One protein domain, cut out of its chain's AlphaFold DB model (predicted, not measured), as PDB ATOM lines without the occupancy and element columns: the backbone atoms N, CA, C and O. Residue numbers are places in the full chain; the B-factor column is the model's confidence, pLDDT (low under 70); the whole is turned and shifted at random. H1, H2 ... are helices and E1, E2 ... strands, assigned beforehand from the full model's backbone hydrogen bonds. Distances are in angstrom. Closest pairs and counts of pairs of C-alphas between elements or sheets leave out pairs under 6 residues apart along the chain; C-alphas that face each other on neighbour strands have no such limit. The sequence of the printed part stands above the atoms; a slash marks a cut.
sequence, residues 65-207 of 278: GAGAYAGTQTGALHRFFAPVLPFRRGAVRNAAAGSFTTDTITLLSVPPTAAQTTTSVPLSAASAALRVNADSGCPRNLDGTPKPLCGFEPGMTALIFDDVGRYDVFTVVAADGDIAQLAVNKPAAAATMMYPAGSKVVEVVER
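AT A GLANCE: This is residues 65 to 207 of the 278 residues of an uncharacterized protein of Acidobacteria bacterium (UniProt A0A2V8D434). With little regular structure, this is a six-stranded antiparallel sheet curled like part of a barrel, order E2 E7 E4 E5 E6 E3, with long loops outside it and the small E1 and E8 pair extending from E7. The named elements, E1 E2 E3 H1 E4 E5 E6 E7 E8, hold 44 of 143 printed residues, mostly strand. The whole is compact, radius of gyration of the C-alphas 14.5 A, yet elongated, 50 by 27 by 26 A.

HOW THE PARTS SIT: E1, residues 104 to 109, is antiparallel to E8, residues 205 to 207; N 107 and O 207, 2.8 A apart, are within hydrogen-bond range. Edge strand E2, residues 116 to 118, neighbours E7, residues 200 to 203, with N 201 and O 117 at 2.8 A. Edge strand E3, residues 128 to 130, neighbours E6, residues 179 to 184, with N 130 and O 180 at 2.7 A. H1, residues 148 to 151, too short for an O i to N i+4 pair, is on the sheet, height 6.2 A, over none of its strands. E4, residues 157 to 161, E5, residues 167 to 176, and E6 form two hairpins, a meander of successive antiparallel neighbours, with N 158 and O 170, and N 173 and O 181, each 2.8 A apart. E7 is the antiparallel neighbour of E4, with N 159 and O 202 2.8 A apart, and E4 E5 E6 E7 form a Greek key, four strands in a row of which three are a meander and the first is the antiparallel neighbour of the fourth.

IN THESE COORDINATES: E1 begins at C-alpha 104 (38.903, 35.728, -14.451); E5 spans 24.3 A, bending 70 degrees at residue 173; E8 ends at C-alpha 207 (33.295, 44.659, -15.605).

THE WHOLE: The printed part has no cut. Links E3 to H1 and E6 to E7 are long. Residues 114, 127 and 188 to 189 have pLDDT under 70.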
ATOM      1  N   GLY A  65      24.039  41.089 -12.119       90.94
ATOM      2  CA  GLY A  65      22.692  40.628 -12.425       90.94
ATOM      3  C   GLY A  65      21.571  41.598 -12.065       90.94
ATOM      4  O   GLY A  65      20.405  41.243 -12.277       90.94
ATOM      5  N   ALA A  66      21.883  42.804 -11.576       91.00
ATOM      6  CA  ALA A  66      20.926  43.903 -11.553       91.00
ATOM      7  C   ALA A  66      20.391  44.104 -12.974       91.00
ATOM      8  O   ALA A  66      21.167  44.175 -13.927       91.00
ATOM      9  N   GLY A  67      19.069  44.100 -13.120       87.50
ATOM     10  CA  GLY A  67      18.413  44.156 -14.420       87.50
ATOM     11  C   GLY A  67      17.521  45.375 -14.573       87.50
ATOM     12  O   GLY A  67      17.565  46.296 -13.757       87.50
ATOM     13  N   ALA A  68      16.723  45.369 -15.637       85.75
ATOM     14  CA  ALA A  68      15.840  46.473 -15.967       85.75
ATOM     15  C   ALA A  68      14.879  46.770 -14.807       85.75
ATOM     16  O   ALA A  68      14.213  45.872 -14.288       85.75
ATOM     17  N   TYR A  69      14.782  48.030 -14.412       82.00
ATOM     18  CA  TYR A  69      13.899  48.500 -13.345       82.00
ATOM     19  C   TYR A  69      12.881  49.532 -13.845       82.00
ATOM     20  O   TYR A  69      11.993  49.926 -13.090       82.00
ATOM     21  N   ALA A  70      12.976  49.946 -15.110       79.25
ATOM     22  CA  ALA A  70      12.036  50.837 -15.770       79.25
ATOM     23  C   ALA A  70      11.639  50.280 -17.151       79.25
ATOM     24  O   ALA A  70      12.327  49.434 -17.718       79.25
ATOM     25  N   GLY A  71      10.509  50.745 -17.688       75.12
ATOM     26  CA  GLY A  71       9.973  50.275 -18.967       75.12
ATOM     27  C   GLY A  71       8.910  49.187 -18.838       75.12
ATOM     28  O   GLY A  71       8.383  48.906 -17.762       75.12
ATOM     29  N   THR A  72       8.558  48.602 -19.980       70.62
ATOM     30  CA  THR A  72       7.465  47.626 -20.106       70.62
ATOM     31  C   THR A  72       7.829  46.246 -19.560       70.62
ATOM     32  O   THR A  72       6.938  45.459 -19.245       70.62
ATOM     33  N   GLN A  73       9.124  45.943 -19.424       71.69
ATOM     34  CA  GLN A  73       9.614  44.622 -19.041       71.69
ATOM     35  C   GLN A  73      10.778  44.734 -18.043       71.69
ATOM     36  O   GLN A  73      11.938  44.843 -18.434       71.69
ATOM     37  N   THR A  74      10.456  44.695 -16.745       81.25
ATOM     38  CA  THR A  74      11.407  44.835 -15.628       81.25
ATOM     39  C   THR A  74      11.744  43.492 -14.970       81.25
ATOM     40  O   THR A  74      10.983  42.524 -15.032       81.25
ATOM     41  N   GLY A  75      12.907  43.412 -14.325       85.69
ATOM     42  CA  GLY A  75      13.366  42.235 -13.596       85.69
ATOM     43  C   GLY A  75      14.882  42.069 -13.626       85.69
ATOM     44  O   GLY A  75      15.580  42.688 -14.421       85.69
ATOM     45  N   ALA A  76      15.392  41.202 -12.753       90.19
ATOM     46  CA  ALA A  76      16.818  40.904 -12.666       90.19
ATOM     47  C   ALA A  76      17.315  40.073 -13.865       90.19
ATOM     48  O   ALA A  76      16.615  39.166 -14.323       90.19
ATOM     49  N   LEU A  77      18.547  40.327 -14.323       89.75
ATOM     50  CA  LEU A  77      19.132  39.655 -15.496       89.75
ATOM     51  C   LEU A  77      19.270  38.142 -15.301       89.75
ATOM     52  O   LEU A  77      19.092  37.388 -16.255       89.75
ATOM     53  N   HIS A  78      19.500  37.690 -14.060       90.50
ATOM     54  CA  HIS A  78      19.653  36.266 -13.732       90.50
ATOM     55  C   HIS A  78      18.415  35.410 -14.052       90.50
ATOM     56  O   HIS A  78      18.508  34.186 -14.054       90.50
ATOM     57  N   ARG A  79      17.256  36.032 -14.309       89.25
ATOM     58  CA  ARG A  79      16.045  35.329 -14.760       89.25
ATOM     59  C   ARG A  79      16.082  34.954 -16.242       89.25
ATOM     60  O   ARG A  79      15.316  34.090 -16.648       89.25
ATOM     61  N   PHE A  80      16.949  35.595 -17.024       87.75
ATOM     62  CA  PHE A  80      17.057  35.410 -18.471       87.75
ATOM     63  C   PHE A  80      18.359  34.700 -18.848       87.75
ATOM     64  O   PHE A  80      18.347  33.786 -19.665       87.75
ATOM     65  N   PHE A  81      19.484  35.079 -18.235       89.19
ATOM     66  CA  PHE A  81      20.795  34.481 -18.499       89.19
ATOM     67  C   PHE A  81      21.732  34.637 -17.293       89.19
ATOM     68  O   PHE A  81      21.443  35.383 -16.364       89.19
ATOM     69  N   ALA A  82      22.875  33.944 -17.293       90.88
ATOM     70  CA  ALA A  82      23.866  34.051 -16.221       90.88
ATOM     71  C   ALA A  82      24.647  35.385 -16.305       90.88
ATOM     72  O   ALA A  82      25.382  35.582 -17.275       90.88
ATOM     73  N   PRO A  83      24.542  36.290 -15.310       91.94
ATOM     74  CA  PRO A  83      25.193  37.603 -15.354       91.94
ATOM     75  C   PRO A  83      26.641  37.589 -14.838       91.94
ATOM     76  O   PRO A  83      27.320  38.610 -14.890       91.94
ATOM     77  N   VAL A  84      27.104  36.450 -14.317       93.06
ATOM     78  CA  VAL A  84      28.485  36.226 -13.875       93.06
ATOM     79  C   VAL A  84      29.098  35.171 -14.780       93.06
ATOM     80  O   VAL A  84      28.606  34.043 -14.850       93.06
ATOM     81  N   LEU A  85      30.160  35.546 -15.486       91.38
ATOM     82  CA  LEU A  85      30.791  34.727 -16.513       91.38
ATOM     83  C   LEU A  85      32.241  34.408 -16.125       91.38
ATOM     84  O   LEU A  85      32.978  35.319 -15.753       91.38
ATOM     85  N   PRO A  86      32.689  33.148 -16.238       92.50
ATOM     86  CA  PRO A  86      34.038  32.735 -15.849       92.50
ATOM     87  C   PRO A  86      35.056  32.884 -16.995       92.50
ATOM     88  O   PRO A  86      35.853  31.982 -17.257       92.50
ATOM     89  N   PHE A  87      34.968  33.971 -17.760       90.31
ATOM     90  CA  PHE A  87      35.855  34.275 -18.883       90.31
ATOM     91  C   PHE A  87      35.761  35.754 -19.233       90.31
ATOM     92  O   PHE A  87      34.729  36.378 -19.004       90.31
ATOM     93  N   ARG A  88      36.821  36.299 -19.839       89.25
ATOM     94  CA  ARG A  88      36.871  37.702 -20.264       89.25
ATOM     95  C   ARG A  88      35.848  38.005 -21.360       89.25
ATOM     96  O   ARG A  88      35.824  37.333 -22.396       89.25
ATOM     97  N   ARG A  89      35.088  39.083 -21.166       87.62
ATOM     98  CA  ARG A  89      34.172  39.666 -22.153       87.62
ATOM     99  C   ARG A  89      34.241  41.205 -22.148       87.62
ATOM    100  O   ARG A  89      34.546  41.801 -21.116       87.62
ATOM    101  N   GLY A  90      33.995  41.809 -23.307       82.88
ATOM    102  CA  GLY A  90      33.998  43.235 -23.618       82.88
ATOM    103  C   GLY A  90      33.741  43.492 -25.111       82.88
ATOM    104  O   GLY A  90      33.423  42.577 -25.869       82.88
ATOM    105  N   ALA A  91      33.916  44.725 -25.578       77.00
ATOM    106  CA  ALA A  91      33.871  45.062 -27.003       77.00
ATOM    107  C   ALA A  91      35.115  44.569 -27.760       77.00
ATOM    108  O   ALA A  91      35.041  44.218 -28.938       77.00
ATOM    109  N   VAL A  92      36.261  44.501 -27.076       76.31
ATOM    110  CA  VAL A  92      37.554  44.104 -27.650       76.31
ATOM    111  C   VAL A  92      38.179  42.992 -26.794       76.31
ATOM    112  O   VAL A  92      37.800  42.777 -25.651       76.31
ATOM    113  N   ARG A  93      39.137  42.230 -27.344       79.56
ATOM    114  CA  ARG A  93      39.917  41.203 -26.607       79.56
ATOM    115  C   ARG A  93      39.062  40.172 -25.853       79.56
ATOM    116  O   ARG A  93      39.430  39.708 -24.773       79.56
ATOM    117  N   ASN A  94      37.936  39.797 -26.448       82.44
ATOM    118  CA  ASN A  94      37.069  38.757 -25.917       82.44
ATOM    119  C   ASN A  94      37.762  37.409 -25.856       82.44
ATOM    120  O   ASN A  94      38.529  37.043 -26.751       82.44
ATOM    121  N   ALA A  95      37.431  36.648 -24.819       83.62
ATOM    122  CA  ALA A  95      37.810  35.255 -24.773       83.62
ATOM    123  C   ALA A  95      37.114  34.479 -25.907       83.62
ATOM    124  O   ALA A  95      36.022  34.838 -26.365       83.62
ATOM    125  N   ALA A  96      37.766  33.424 -26.394       80.62
ATOM    126  CA  ALA A  96      37.203  32.588 -27.446       80.62
ATOM    127  C   ALA A  96      35.889  31.940 -26.981       80.62
ATOM    128  O   ALA A  96      35.721  31.608 -25.808       80.62
ATOM    129  N   ALA A  97      34.954  31.718 -27.905       76.38
ATOM    130  CA  ALA A  97      33.702  31.047 -27.573       76.38
ATOM    131  C   ALA A  97      33.974  29.675 -26.924       76.38
ATOM    132  O   ALA A  97      34.739  28.872 -27.453       76.38
ATOM    133  N   GLY A  98      33.351  29.419 -25.769       77.88
ATOM    134  CA  GLY A  98      33.540  28.185 -24.998       77.88
ATOM    135  C   GLY A  98      34.764  28.169 -24.075       77.88
ATOM    136  O   GLY A  98      34.994  27.161 -23.412       77.88
ATOM    137  N   SER A  99      35.540  29.254 -23.992       82.88
ATOM    138  CA  SER A  99      36.643  29.348 -23.032       82.88
ATOM    139  C   SER A  99      36.136  29.451 -21.592       82.88
ATOM    140  O   SER A  99      35.160  30.151 -21.323       82.88
ATOM    141  N   PHE A 100      36.861  28.829 -20.670       86.50
ATOM    142  CA  PHE A 100      36.671  28.954 -19.230       86.50
ATOM    143  C   PHE A 100      38.027  29.224 -18.578       86.50
ATOM    144  O   PHE A 100      39.022  28.587 -18.928       86.50
ATOM    145  N   THR A 101      38.058  30.150 -17.627       87.06
ATOM    146  CA  THR A 101      39.260  30.544 -16.886       87.06
ATOM    147  C   THR A 101      38.997  30.482 -15.389       87.06
ATOM    148  O   THR A 101      37.909  30.815 -14.931       87.06
ATOM    149  N   THR A 102      39.997  30.068 -14.612       87.25
ATOM    150  CA  THR A 102      39.877  29.912 -13.151       87.25
ATOM    151  C   THR A 102      40.160  31.195 -12.371       87.25
ATOM    152  O   THR A 102      39.932  31.243 -11.168       87.25
ATOM    153  N   ASP A 103      40.701  32.210 -13.035       88.88
ATOM    154  CA  ASP A 103      41.267  33.426 -12.448       88.88
ATOM    155  C   ASP A 103      40.621  34.716 -12.976       88.88
ATOM    156  O   ASP A 103      41.050  35.806 -12.602       88.88
ATOM    157  N   THR A 104      39.601  34.598 -13.833       91.25
ATOM    158  CA  THR A 104      38.903  35.728 -14.451       91.25
ATOM    159  C   THR A 104      37.398  35.599 -14.265       91.25
ATOM    160  O   THR A 104      36.816  34.541 -14.507       91.25
ATOM    161  N   ILE A 105      36.764  36.703 -13.876       93.00
ATOM    162  CA  ILE A 105      35.312  36.836 -13.779       93.00
ATOM    163  C   ILE A 105      34.853  38.088 -14.523       93.00
ATOM    164  O   ILE A 105      35.450  39.152 -14.379       93.00
ATOM    165  N   THR A 106      33.770  37.983 -15.285       92.81
ATOM    166  CA  THR A 106      33.069  39.130 -15.869       92.81
ATOM    167  C   THR A 106      31.686  39.251 -15.257       92.81
ATOM    168  O   THR A 106      30.957  38.266 -15.136       92.81
ATOM    169  N   LEU A 107      31.336  40.470 -14.866       93.31
ATOM    170  CA  LEU A 107      30.078  40.825 -14.229       93.31
ATOM    171  C   LEU A 107      29.282  41.719 -15.174       93.31
ATOM    172  O   LEU A 107      29.809  42.717 -15.667       93.31
ATOM    173  N   LEU A 108      28.020  41.362 -15.400       92.44
ATOM    174  CA  LEU A 108      27.061  42.167 -16.144       92.44
ATOM    175  C   LEU A 108      26.045  42.767 -15.179       92.44
ATOM    176  O   LEU A 108      25.473  42.064 -14.342       92.44
ATOM    177  N   SER A 109      25.791  44.062 -15.322       91.94
ATOM    178  CA  SER A 109      24.778  44.770 -14.540       91.94
ATOM    179  C   SER A 109      24.160  45.890 -15.361       91.94
ATOM    180  O   SER A 109      24.864  46.558 -16.117       91.94
ATOM    181  N   VAL A 110      22.857  46.101 -15.208       91.00
ATOM    182  CA  VAL A 110      22.182  47.293 -15.726       91.00
ATOM    183  C   VAL A 110      22.455  48.438 -14.745       91.00
ATOM    184  O   VAL A 110      22.083  48.320 -13.572       91.00
ATOM    185  N   PRO A 111      23.139  49.516 -15.170       86.31
ATOM    186  CA  PRO A 111      23.372  50.671 -14.312       86.31
ATOM    187  C   PRO A 111      22.046  51.395 -14.022       86.31
ATOM    188  O   PRO A 111      21.047  51.154 -14.701       86.31
ATOM    189  N   PRO A 112      22.001  52.310 -13.035       79.75
ATOM    190  CA  PRO A 112      20.828  53.130 -12.754       79.75
ATOM    191  C   PRO A 112      20.620  54.225 -13.825       79.75
ATOM    192  O   PRO A 112      20.441  55.399 -13.506       79.75
ATOM    193  N   THR A 113      20.645  53.852 -15.105       72.88
ATOM    194  CA  THR A 113      20.341  54.716 -16.243       72.88
ATOM    195  C   THR A 113      18.973  54.382 -16.842       72.88
ATOM    196  O   THR A 113      18.450  53.270 -16.750       72.88
ATOM    197  N   ALA A 114      18.359  55.389 -17.462       69.69
ATOM    198  CA  ALA A 114      17.028  55.292 -18.054       69.69
ATOM    199  C   ALA A 114      17.027  54.680 -19.473       69.69
ATOM    200  O   ALA A 114      15.982  54.586 -20.101       69.69
ATOM    201  N   ALA A 115      18.165  54.252 -20.024       83.25
ATOM    202  CA  ALA A 115      18.209  53.662 -21.366       83.25
ATOM    203  C   ALA A 115      17.680  52.210 -21.351       83.25
ATOM    204  O   ALA A 115      18.438  51.248 -21.465       83.25
ATOM    205  N   GLN A 116      16.370  52.056 -21.134       88.00
ATOM    206  CA  GLN A 116      15.665  50.782 -20.968       88.00
ATOM    207  C   GLN A 116      14.382  50.781 -21.803       88.00
ATOM    208  O   GLN A 116      13.454  51.555 -21.558       88.00
ATOM    209  N   THR A 117      14.340  49.919 -22.812       90.81
ATOM    210  CA  THR A 117      13.287  49.893 -23.832       90.81
ATOM    211  C   THR A 117      13.218  48.530 -24.523       90.81
ATOM    212  O   THR A 117      13.846  47.560 -24.100       90.81
ATOM    213  N   THR A 118      12.435  48.437 -25.587       91.56
ATOM    214  CA  THR A 118      12.274  47.272 -26.446       91.56
ATOM    215  C   THR A 118      12.582  47.615 -27.905       91.56
ATOM    216  O   THR A 118      12.470  48.767 -28.326       91.56
ATOM    217  N   THR A 119      12.982  46.626 -28.705       91.62
ATOM    218  CA  THR A 119      13.196  46.802 -30.147       91.62
ATOM    219  C   THR A 119      11.867  47.056 -30.860       91.62
ATOM    220  O   THR A 119      10.876  46.366 -30.619       91.62
ATOM    221  N   SER A 120      11.822  48.021 -31.779       90.56
ATOM    222  CA  SER A 120      10.624  48.271 -32.599       90.56
ATOM    223  C   SER A 120      10.588  47.421 -33.872       90.56
ATOM    224  O   SER A 120       9.522  47.188 -34.441       90.56
ATOM    225  N   VAL A 121      11.744  46.911 -34.304       91.19
ATOM    226  CA  VAL A 121      11.908  46.046 -35.480       91.19
ATOM    227  C   VAL A 121      12.762  44.820 -35.138       91.19
ATOM    228  O   VAL A 121      13.534  44.872 -34.176       91.19
ATOM    229  N   PRO A 122      12.654  43.714 -35.901       90.06
ATOM    230  CA  PRO A 122      13.558  42.581 -35.743       90.06
ATOM    231  C   PRO A 122      15.020  42.993 -35.954       90.06
ATOM    232  O   PRO A 122      15.324  43.790 -36.842       90.06
ATOM    233  N   LEU A 123      15.922  42.424 -35.157       89.50
ATOM    234  CA  LEU A 123      17.339  42.772 -35.132       89.50
ATOM    235  C   LEU A 123      18.210  41.523 -35.300       89.50
ATOM    236  O   LEU A 123      18.065  40.554 -34.557       89.50
ATOM    237  N   SER A 124      19.147  41.538 -36.247       86.12
ATOM    238  CA  SER A 124      20.147  40.474 -36.383       86.12
ATOM    239  C   SER A 124      21.374  40.744 -35.520       86.12
ATOM    240  O   SER A 124      21.866  41.871 -35.479       86.12
ATOM    241  N   ALA A 125      21.939  39.696 -34.925       77.56
ATOM    242  CA  ALA A 125      23.139  39.797 -34.106       77.56
ATOM    243  C   ALA A 125      24.410  40.142 -34.904       77.56
ATOM    244  O   ALA A 125      25.361  40.621 -34.305       77.56
ATOM    245  N   ALA A 126      24.463  39.913 -36.222       74.44
ATOM    246  CA  ALA A 126      25.681  40.110 -37.025       74.44
ATOM    247  C   ALA A 126      26.146  41.575 -37.116       74.44
ATOM    248  O   ALA A 126      27.346  41.839 -37.110       74.44
ATOM    249  N   SER A 127      25.195  42.500 -37.193       67.62
ATOM    250  CA  SER A 127      25.313  43.960 -37.085       67.62
ATOM    251  C   SER A 127      23.993  44.521 -37.605       67.62
ATOM    252  O   SER A 127      23.458  44.025 -38.600       67.62
ATOM    253  N   ALA A 128      23.405  45.497 -36.919       72.62
ATOM    254  CA  ALA A 128      22.101  45.998 -37.329       72.62
ATOM    255  C   ALA A 128      21.837  47.437 -36.885       72.62
ATOM    256  O   ALA A 128      22.389  47.938 -35.905       72.62
ATOM    257  N   ALA A 129      20.941  48.062 -37.644       87.06
ATOM    258  CA  ALA A 129      20.298  49.326 -37.343       87.06
ATOM    259  C   ALA A 129      19.273  49.113 -36.215       87.06
ATOM    260  O   ALA A 129      18.149  48.667 -36.456       87.06
ATOM    261  N   LEU A 130      19.668  49.411 -34.981       89.44
ATOM    262  CA  LEU A 130      18.792  49.406 -33.822       89.44
ATOM    263  C   LEU A 130      17.737  50.499 -33.957       89.44
ATOM    264  O   LEU A 130      18.057  51.674 -34.127       89.44
ATOM    265  N   ARG A 131      16.478  50.097 -33.809       91.31
ATOM    266  CA  ARG A 131      15.351  50.996 -33.574       91.31
ATOM    267  C   ARG A 131      14.626  50.533 -32.325       91.31
ATOM    268  O   ARG A 131      14.413  49.333 -32.137       91.31
ATOM    269  N   VAL A 132      14.257  51.484 -31.482       91.00
ATOM    270  CA  VAL A 132      13.662  51.222 -30.172       91.00
ATOM    271  C   VAL A 132      12.270  51.824 -30.072       91.00
ATOM    272  O   VAL A 132      11.937  52.762 -30.795       91.00
ATOM    273  N   ASN A 133      11.454  51.276 -29.179       89.44
ATOM    274  CA  ASN A 133      10.182  51.870 -28.804       89.44
ATOM    275  C   ASN A 133      10.401  53.027 -27.816       89.44
ATOM    276  O   ASN A 133      11.407  53.102 -27.107       89.44
ATOM    277  N   ALA A 134       9.446  53.950 -27.756       85.19
ATOM    278  CA  ALA A 134       9.421  54.988 -26.731       85.19
ATOM    279  C   ALA A 134       8.677  54.455 -25.495       85.19
ATOM    280  O   ALA A 134       7.498  54.744 -25.295       85.19
ATOM    281  N   ASP A 135       9.362  53.638 -24.695       81.50
ATOM    282  CA  ASP A 135       8.802  53.036 -23.483       81.50
ATOM    283  C   ASP A 135       8.890  53.986 -22.274       81.50
ATOM    284  O   ASP A 135       9.638  54.965 -22.264       81.50
ATOM    285  N   SER A 136       8.147  53.675 -21.207       81.00
ATOM    286  CA  SER A 136       8.185  54.421 -19.936       81.00
ATOM    287  C   SER A 136       9.559  54.424 -19.259       81.00
ATOM    288  O   SER A 136       9.788  55.226 -18.357       81.00
ATOM    289  N   GLY A 137      10.457  53.533 -19.687       80.19
ATOM    290  CA  GLY A 137      11.839  53.489 -19.235       80.19
ATOM    291  C   GLY A 137      12.677  54.627 -19.793       80.19
ATOM    292  O   GLY A 137      13.590  55.056 -19.104       80.19
ATOM    293  N   CYS A 138      12.326  55.176 -20.959       87.06
ATOM    294  CA  CYS A 138      13.180  56.107 -21.679       87.06
ATOM    295  C   CYS A 138      13.320  57.480 -21.008       87.06
ATOM    296  O   CYS A 138      12.319  58.079 -20.596       87.06
ATOM    297  N   PRO A 139      14.545  58.042 -20.967       86.44
ATOM    298  CA  PRO A 139      14.774  59.381 -20.466       86.44
ATOM    299  C   PRO A 139      14.050  60.399 -21.341       86.44
ATOM    300  O   PRO A 139      13.931  60.254 -22.562       86.44
ATOM    301  N   ARG A 140      13.600  61.475 -20.701       87.81
ATOM    302  CA  ARG A 140      13.000  62.627 -21.369       87.81
ATOM    303  C   ARG A 140      13.966  63.802 -21.361       87.81
ATOM    304  O   ARG A 140      14.791  63.940 -20.457       87.81
ATOM    305  N   ASN A 141      13.861  64.634 -22.385       85.19
ATOM    306  CA  ASN A 141      14.470  65.953 -22.416       85.19
ATOM    307  C   ASN A 141      13.792  66.875 -21.388       85.19
ATOM    308  O   ASN A 141      12.711  66.577 -20.875       85.19
ATOM    309  N   LEU A 142      14.419  68.019 -21.098       85.06
ATOM    310  CA  LEU A 142      13.887  69.014 -20.153       85.06
ATOM    311  C   LEU A 142      12.525  69.589 -20.585       85.06
ATOM    312  O   LEU A 142      11.762  70.056 -19.746       85.06
ATOM    313  N   ASP A 143      12.212  69.528 -21.879       87.12
ATOM    314  CA  ASP A 143      10.934  69.934 -22.473       87.12
ATOM    315  C   ASP A 143       9.848  68.835 -22.418       87.12
ATOM    316  O   ASP A 143       8.738  69.028 -22.910       87.12
ATOM    317  N   GLY A 144      10.151  67.672 -21.827       82.50
ATOM    318  CA  GLY A 144       9.239  66.534 -21.701       82.50
ATOM    319  C   GLY A 144       9.174  65.611 -22.925       82.50
ATOM    320  O   GLY A 144       8.520  64.561 -22.854       82.50
ATOM    321  N   THR A 145       9.866  65.937 -24.021       85.75
ATOM    322  CA  THR A 145       9.956  65.067 -25.203       85.75
ATOM    323  C   THR A 145      10.812  63.825 -24.905       85.75
ATOM    324  O   THR A 145      11.745  63.903 -24.101       85.75
ATOM    325  N   PRO A 146      10.501  62.645 -25.475       83.19
ATOM    326  CA  PRO A 146      11.357  61.471 -25.316       83.19
ATOM    327  C   PRO A 146      12.723  61.730 -25.958       83.19
ATOM    328  O   PRO A 146      12.796  62.274 -27.060       83.19
ATOM    329  N   LYS A 147      13.809  61.338 -25.281       87.06
ATOM    330  CA  LYS A 147      15.137  61.394 -25.896       87.06
ATOM    331  C   LYS A 147      15.183  60.479 -27.127       87.06
ATOM    332  O   LYS A 147      14.641  59.367 -27.059       87.06
ATOM    333  N   PRO A 148      15.856  60.900 -28.215       87.12
ATOM    334  CA  PRO A 148      16.062  60.039 -29.374       87.12
ATOM    335  C   PRO A 148      16.752  58.749 -28.933       87.12
ATOM    336  O   PRO A 148      17.559  58.755 -27.998       87.12
ATOM    337  N   LEU A 149      16.374  57.634 -29.561       88.06
ATOM    338  CA  LEU A 149      16.885  56.300 -29.237       88.06
ATOM    339  C   LEU A 149      16.850  55.963 -27.737       88.06
ATOM    340  O   LEU A 149      17.737  55.279 -27.250       88.06
ATOM    341  N   CYS A 150      15.866  56.443 -26.970       88.50
ATOM    342  CA  CYS A 150      15.802  56.177 -25.527       88.50
ATOM    343  C   CYS A 150      17.063  56.640 -24.759       88.50
ATOM    344  O   CYS A 150      17.394  56.106 -23.705       88.50
ATOM    345  N   GLY A 151      17.784  57.631 -25.295       88.25
ATOM    346  CA  GLY A 151      19.036  58.118 -24.727       88.25
ATOM    347  C   GLY A 151      20.262  57.262 -25.038       88.25
ATOM    348  O   GLY A 151      21.291  57.518 -24.426       88.25
ATOM    349  N   PHE A 152      20.187  56.285 -25.955       89.69
ATOM    350  CA  PHE A 152      21.373  55.572 -26.431       89.69
ATOM    351  C   PHE A 152      22.285  56.498 -27.255       89.69
ATOM    352  O   PHE A 152      21.868  57.068 -28.262       89.69
ATOM    353  N   GLU A 153      23.546  56.611 -26.847       88.81
ATOM    354  CA  GLU A 153      24.582  57.461 -27.429       88.81
ATOM    355  C   GLU A 153      25.752  56.590 -27.918       88.81
ATOM    356  O   GLU A 153      25.974  55.495 -27.384       88.81
ATOM    357  N   PRO A 154      26.514  57.045 -28.931       88.62
ATOM    358  CA  PRO A 154      27.724  56.357 -29.374       88.62
ATOM    359  C   PRO A 154      28.710  56.112 -28.224       88.62
ATOM    360  O   PRO A 154      28.944  56.985 -27.395       88.62
ATOM    361  N   GLY A 155      29.305  54.920 -28.190       84.75
ATOM    362  CA  GLY A 155      30.210  54.459 -27.134       84.75
ATOM    363  C   GLY A 155      29.520  53.696 -26.002       84.75
ATOM    364  O   GLY A 155      30.193  52.977 -25.266       84.75
ATOM    365  N   MET A 156      28.192  53.778 -25.877       87.62
ATOM    366  CA  MET A 156      27.471  52.989 -24.879       87.62
ATOM    367  C   MET A 156      27.376  51.513 -25.265       87.62
ATOM    368  O   MET A 156      27.384  51.145 -26.444       87.62
ATOM    369  N   THR A 157      27.263  50.662 -24.247       89.06
ATOM    370  CA  THR A 157      27.114  49.216 -24.415       89.06
ATOM    371  C   THR A 157      25.659  48.831 -24.175       89.06
ATOM    372  O   THR A 157      25.109  49.051 -23.096       89.06
ATOM    373  N   ALA A 158      25.020  48.280 -25.202       90.75
ATOM    374  CA  ALA A 158      23.635  47.840 -25.180       90.75
ATOM    375  C   ALA A 158      23.568  46.312 -25.089       90.75
ATOM    376  O   ALA A 158      24.178  45.591 -25.878       90.75
ATOM    377  N   LEU A 159      22.789  45.812 -24.141       91.00
ATOM    378  CA  LEU A 159      22.421  44.410 -24.019       91.00
ATOM    379  C   LEU A 159      21.042  44.207 -24.630       91.00
ATOM    380  O   LEU A 159      20.080  44.883 -24.257       91.00
ATOM    381  N   ILE A 160      20.943  43.226 -25.521       91.69
ATOM    382  CA  ILE A 160      19.687  42.833 -26.150       91.69
ATOM    383  C   ILE A 160      19.398  41.399 -25.771       91.69
ATOM    384  O   ILE A 160      20.260  40.537 -25.927       91.69
ATOM    385  N   PHE A 161      18.202  41.152 -25.251       91.06
ATOM    386  CA  PHE A 161      17.810  39.832 -24.783       91.06
ATOM    387  C   PHE A 161      16.308  39.597 -24.912       91.06
ATOM    388  O   PHE A 161      15.510  40.535 -24.962       91.06
ATOM    389  N   ASP A 162      15.922  38.329 -24.979       88.88
ATOM    390  CA  ASP A 162      14.531  37.900 -25.096       88.88
ATOM    391  C   ASP A 162      14.076  37.062 -23.887       88.88
ATOM    392  O   ASP A 162      14.854  36.723 -22.991       88.88
ATOM    393  N   ASP A 163      12.784  36.735 -23.845       86.44
ATOM    394  CA  ASP A 163      12.195  35.937 -22.763       86.44
ATOM    395  C   ASP A 163      12.608  34.455 -22.800       86.44
ATOM    396  O   ASP A 163      12.369  33.732 -21.836       86.44
ATOM    397  N   VAL A 164      13.240  33.991 -23.886       86.19
ATOM    398  CA  VAL A 164      13.761  32.617 -23.995       86.19
ATOM    399  C   VAL A 164      15.234  32.513 -23.583       86.19
ATOM    400  O   VAL A 164      15.833  31.445 -23.711       86.19
ATOM    401  N   GLY A 165      15.808  33.600 -23.057       84.88
ATOM    402  CA  GLY A 165      17.151  33.638 -22.480       84.88
ATOM    403  C   GLY A 165      18.277  33.790 -23.500       84.88
ATOM    404  O   GLY A 165      19.448  33.600 -23.165       84.88
ATOM    405  N   ARG A 166      17.955  34.139 -24.752       88.94
ATOM    406  CA  ARG A 166      18.979  34.549 -25.718       88.94
ATOM    407  C   ARG A 166      19.383  35.970 -25.397       88.94
ATOM    408  O   ARG A 166      18.531  36.809 -25.116       88.94
ATOM    409  N   TYR A 167      20.678  36.231 -25.451       89.69
ATOM    410  CA  TYR A 167      21.206  37.554 -25.200       89.69
ATOM    411  C   TYR A 167      22.483  37.789 -25.992       89.69
ATOM    412  O   TYR A 167      23.277  36.870 -26.199       89.69
ATOM    413  N   ASP A 168      22.683  39.036 -26.390       89.50
ATOM    414  CA  ASP A 168      23.904  39.517 -27.006       89.50
ATOM    415  C   ASP A 168      24.204  40.934 -26.537       89.50
ATOM    416  O   ASP A 168      23.306  41.724 -26.240       89.50
ATOM    417  N   VAL A 169      25.497  41.237 -26.467       88.81
ATOM    418  CA  VAL A 169      26.003  42.553 -26.095       88.81
ATOM    419  C   VAL A 169      26.546  43.239 -27.342       88.81
ATOM    420  O   VAL A 169      27.230  42.622 -28.166       88.81
ATOM    421  N   PHE A 170      26.223  44.516 -27.475       88.94
ATOM    422  CA  PHE A 170      26.570  45.356 -28.606       88.94
ATOM    423  C   PHE A 170      27.159  46.669 -28.116       88.94
ATOM    424  O   PHE A 170      26.756  47.192 -27.080       88.94
ATOM    425  N   THR A 171      28.043  47.255 -28.909       89.38
ATOM    426  CA  THR A 171      28.489  48.636 -28.728       89.38
ATOM    427  C   THR A 171      27.791  49.531 -29.746       89.38
ATOM    428  O   THR A 171      27.726  49.215 -30.937       89.38
ATOM    429  N   VAL A 172      27.251  50.658 -29.278       89.81
ATOM    430  CA  VAL A 172      26.648  51.683 -30.135       89.81
ATOM    431  C   VAL A 172      27.774  52.435 -30.839       89.81
ATOM    432  O   VAL A 172      28.564  53.122 -30.200       89.81
ATOM    433  N   VAL A 173      27.874  52.300 -32.158       89.88
ATOM    434  CA  VAL A 173      28.957  52.905 -32.953       89.88
ATOM    435  C   VAL A 173      28.575  54.303 -33.420       89.88
ATOM    436  O   VAL A 173      29.397  55.214 -33.424       89.88
ATOM    437  N   ALA A 174      27.320  54.474 -33.822       87.81
ATOM    438  CA  ALA A 174      26.784  55.742 -34.285       87.81
ATOM    439  C   ALA A 174      25.288  55.821 -33.979       87.81
ATOM    440  O   ALA A 174      24.614  54.795 -33.887       87.81
ATOM    441  N   ALA A 175      24.773  57.038 -33.866       87.31
ATOM    442  CA  ALA A 175      23.353  57.324 -33.743       87.31
ATOM    443  C   ALA A 175      22.991  58.377 -34.792       87.31
ATOM    444  O   ALA A 175      23.623  59.432 -34.844       87.31
ATOM    445  N   ASP A 176      22.007  58.073 -35.635       84.44
ATOM    446  CA  ASP A 176      21.483  58.975 -36.659       84.44
ATOM    447  C   ASP A 176      19.953  59.017 -36.558       84.44
ATOM    448  O   ASP A 176      19.253  58.057 -36.902       84.44
ATOM    449  N   GLY A 177      19.437  60.116 -36.002       83.31
ATOM    450  CA  GLY A 177      18.018  60.279 -35.689       83.31
ATOM    451  C   GLY A 177      17.488  59.155 -34.790       83.31
ATOM    452  O   GLY A 177      17.930  58.994 -33.654       83.31
ATOM    453  N   ASP A 178      16.551  58.370 -35.324       84.25
ATOM    454  CA  ASP A 178      15.890  57.255 -34.628       84.25
ATOM    455  C   ASP A 178      16.554  55.889 -34.885       84.25
ATOM    456  O   ASP A 178      15.963  54.840 -34.605       84.25
ATOM    457  N   ILE A 179      17.763  55.878 -35.457       88.31
ATOM    458  CA  ILE A 179      18.499  54.656 -35.792       88.31
ATOM    459  C   ILE A 179      19.883  54.669 -35.142       88.31
ATOM    460  O   ILE A 179      20.702  55.542 -35.415       88.31
ATOM    461  N   ALA A 180      20.180  53.650 -34.334       88.56
ATOM    462  CA  ALA A 180      21.522  53.398 -33.814       88.56
ATOM    463  C   ALA A 180      22.220  52.321 -34.653       88.56
ATOM    464  O   ALA A 180      21.653  51.267 -34.919       88.56
ATOM    465  N   GLN A 181      23.466  52.551 -35.049       90.25
ATOM    466  CA  GLN A 181      24.315  51.525 -35.648       90.25
ATOM    467  C   GLN A 181      25.013  50.742 -34.539       90.25
ATOM    468  O   GLN A 181      25.737  51.325 -33.730       90.25
ATOM    469  N   LEU A 182      24.802  49.428 -34.511       89.25
ATOM    470  CA  LEU A 182      25.399  48.539 -33.519       89.25
ATOM    471  C   LEU A 182      26.536  47.709 -34.114       89.25
ATOM    472  O   LEU A 182      26.388  47.104 -35.179       89.25
ATOM    473  N   ALA A 183      27.633  47.604 -33.367       86.44
ATOM    474  CA  ALA A 183      28.650  46.581 -33.560       86.44
ATOM    475  C   ALA A 183      28.460  45.479 -32.519       86.44
ATOM    476  O   ALA A 183      28.235  45.755 -31.343       86.44
ATOM    477  N   VAL A 184      28.528  44.224 -32.953       84.38
ATOM    478  CA  VAL A 184      28.389  43.080 -32.055       84.38
ATOM    479  C   VAL A 184      29.706  42.783 -31.343       84.38
ATOM    480  O   VAL A 184      30.759  42.688 -31.975       84.38
ATOM    481  N   ASN A 185      29.642  42.557 -30.031       79.44
ATOM    482  CA  ASN A 185      30.809  42.299 -29.186       79.44
ATOM    483  C   ASN A 185      31.191  40.806 -29.192       79.44
ATOM    484  O   ASN A 185      31.468  40.198 -28.162       79.44
ATOM    485  N   LYS A 186      31.163  40.171 -30.370       76.75
ATOM    486  CA  LYS A 186      31.621  38.792 -30.604       76.75
ATOM    487  C   LYS A 186      31.989  38.607 -32.081       76.75
ATOM    488  O   LYS A 186      31.594  39.420 -32.912       76.75
ATOM    489  N   PRO A 187      32.727  37.547 -32.452       72.50
ATOM    490  CA  PRO A 187      33.040  37.291 -33.855       72.50
ATOM    491  C   PRO A 187      31.763  37.197 -34.702       72.50
ATOM    492  O   PRO A 187      30.830  36.495 -34.313       72.50
ATOM    493  N   ALA A 188      31.730  37.836 -35.876       68.38
ATOM    494  CA  ALA A 188      30.543  37.874 -36.744       68.38
ATOM    495  C   ALA A 188      30.002  36.472 -37.097       68.38
ATOM    496  O   ALA A 188      28.794  36.263 -37.154       68.38
ATOM    497  N   ALA A 189      30.883  35.475 -37.238       69.38
ATOM    498  CA  ALA A 189      30.493  34.080 -37.468       69.38
ATOM    499  C   ALA A 189      29.710  33.449 -36.295       69.38
ATOM    500  O   ALA A 189      28.941  32.516 -36.499       69.38
ATOM    501  N   ALA A 190      29.884  33.958 -35.070       73.94
ATOM    502  CA  ALA A 190      29.135  33.551 -33.879       73.94
ATOM    503  C   ALA A 190      27.848  34.379 -33.673       73.94
ATOM    504  O   ALA A 190      27.079  34.140 -32.737       73.94
ATOM    505  N   ALA A 191      27.605  35.370 -34.530       76.62
ATOM    506  CA  ALA A 191      26.501  36.312 -34.441       76.62
ATOM    507  C   ALA A 191      25.348  35.943 -35.380       76.62
ATOM    508  O   ALA A 191      24.909  36.720 -36.220       76.62
ATOM    509  N   THR A 192      24.846  34.722 -35.209       79.94
ATOM    510  CA  THR A 192      23.800  34.124 -36.051       79.94
ATOM    511  C   THR A 192      22.381  34.329 -35.519       79.94
ATOM    512  O   THR A 192      21.416  33.959 -36.186       79.94
ATOM    513  N   MET A 193      22.230  34.892 -34.318       84.75
ATOM    514  CA  MET A 193      20.928  35.058 -33.671       84.75
ATOM    515  C   MET A 193      20.116  36.195 -34.298       84.75
ATOM    516  O   MET A 193      20.665  37.200 -34.745       84.75
ATOM    517  N   MET A 194      18.793  36.040 -34.292       89.25
ATOM    518  CA  MET A 194      17.846  37.085 -34.667       89.25
ATOM    519  C   MET A 194      16.878  37.317 -33.509       89.25
ATOM    520  O   MET A 194      16.247  36.378 -33.025       89.25
ATOM    521  N   TYR A 195      16.770  38.572 -33.097       90.44
ATOM    522  CA  TYR A 195      15.872  39.038 -32.056       90.44
ATOM    523  C   TYR A 195      14.593  39.569 -32.708       90.44
ATOM    524  O   TYR A 195      14.678  40.421 -33.596       90.44
ATOM    525  N   PRO A 196      13.401  39.078 -32.331       91.94
ATOM    526  CA  PRO A 196      12.147  39.622 -32.841       91.94
ATOM    527  C   PRO A 196      11.931  41.065 -32.360       91.94
ATOM    528  O   PRO A 196      12.557  41.524 -31.400       91.94
ATOM    529  N   ALA A 197      11.012  41.780 -33.013       91.56
ATOM    530  CA  ALA A 197      10.503  43.039 -32.474       91.56
ATOM    531  C   ALA A 197       9.886  42.798 -31.083       91.56
ATOM    532  O   ALA A 197       9.244  41.771 -30.858       91.56
ATOM    533  N   GLY A 198      10.095  43.732 -30.158       90.19
ATOM    534  CA  GLY A 198       9.696  43.613 -28.756       90.19
ATOM    535  C   GLY A 198      10.745  42.966 -27.846       90.19
ATOM    536  O   GLY A 198      10.488  42.818 -26.652       90.19
ATOM    537  N   SER A 199      11.922  42.606 -28.373       91.75
ATOM    538  CA  SER A 199      13.048  42.136 -27.549       91.75
ATOM    539  C   SER A 199      13.556  43.265 -26.657       91.75
ATOM    540  O   SER A 199      13.522  44.430 -27.052       91.75
ATOM    541  N   LYS A 200      14.029  42.942 -25.455       91.25
ATOM    542  CA  LYS A 200      14.426  43.932 -24.448       91.25
ATOM    543  C   LYS A 200      15.793  44.506 -24.803       91.25
ATOM    544  O   LYS A 200      16.687  43.763 -25.202       91.25
ATOM    545  N   VAL A 201      15.945  45.813 -24.633       91.81
ATOM    546  CA  VAL A 201      17.170  46.573 -24.895       91.81
ATOM    547  C   VAL A 201      17.465  47.431 -23.680       91.81
ATOM    548  O   VAL A 201      16.658  48.279 -23.297       91.81
ATOM    549  N   VAL A 202      18.624  47.219 -23.074       91.75
ATOM    550  CA  VAL A 202      19.066  47.981 -21.905       91.75
ATOM    551  C   VAL A 202      20.518  48.383 -22.054       91.75
ATOM    552  O   VAL A 202      21.300  47.673 -22.684       91.75
ATOM    553  N   GLU A 203      20.903  49.496 -21.447       90.88
ATOM    554  CA  GLU A 203      22.315  49.751 -21.187       90.88
ATOM    555  C   GLU A 203      22.857  48.700 -20.213       90.88
ATOM    556  O   GLU A 203      22.199  48.323 -19.239       90.88
ATOM    557  N   VAL A 204      24.062  48.209 -20.481       90.69
ATOM    558  CA  VAL A 204      24.758  47.273 -19.603       90.69
ATOM    559  C   VAL A 204      26.173  47.759 -19.349       90.69
ATOM    560  O   VAL A 204      26.851  48.260 -20.242       90.69
ATOM    561  N   VAL A 205      26.632  47.567 -18.118       89.19
ATOM    562  CA  VAL A 205      28.034  47.725 -17.748       89.19
ATOM    563  C   VAL A 205      28.641  46.338 -17.601       89.19
ATOM    564  O   VAL A 205      28.167  45.525 -16.800       89.19
ATOM    565  N   GLU A 206      29.701  46.090 -18.366       88.56
ATOM    566  CA  GLU A 206      30.533  44.896 -18.270       88.56
ATOM    567  C   GLU A 206      31.801  45.236 -17.479       88.56
ATOM    568  O   GLU A 206      32.555  46.138 -17.840       88.56
ATOM    569  N   ARG A 207      32.050  44.524 -16.377       90.19
ATOM    570  CA  ARG A 207      33.295  44.659 -15.605       90.19
ATOM    571  C   ARG A 207      33.977  43.318 -15.496       90.19
ATOM    572  O   ARG A 207      33.430  42.389 -14.905       90.19
TER     573      ARG A 207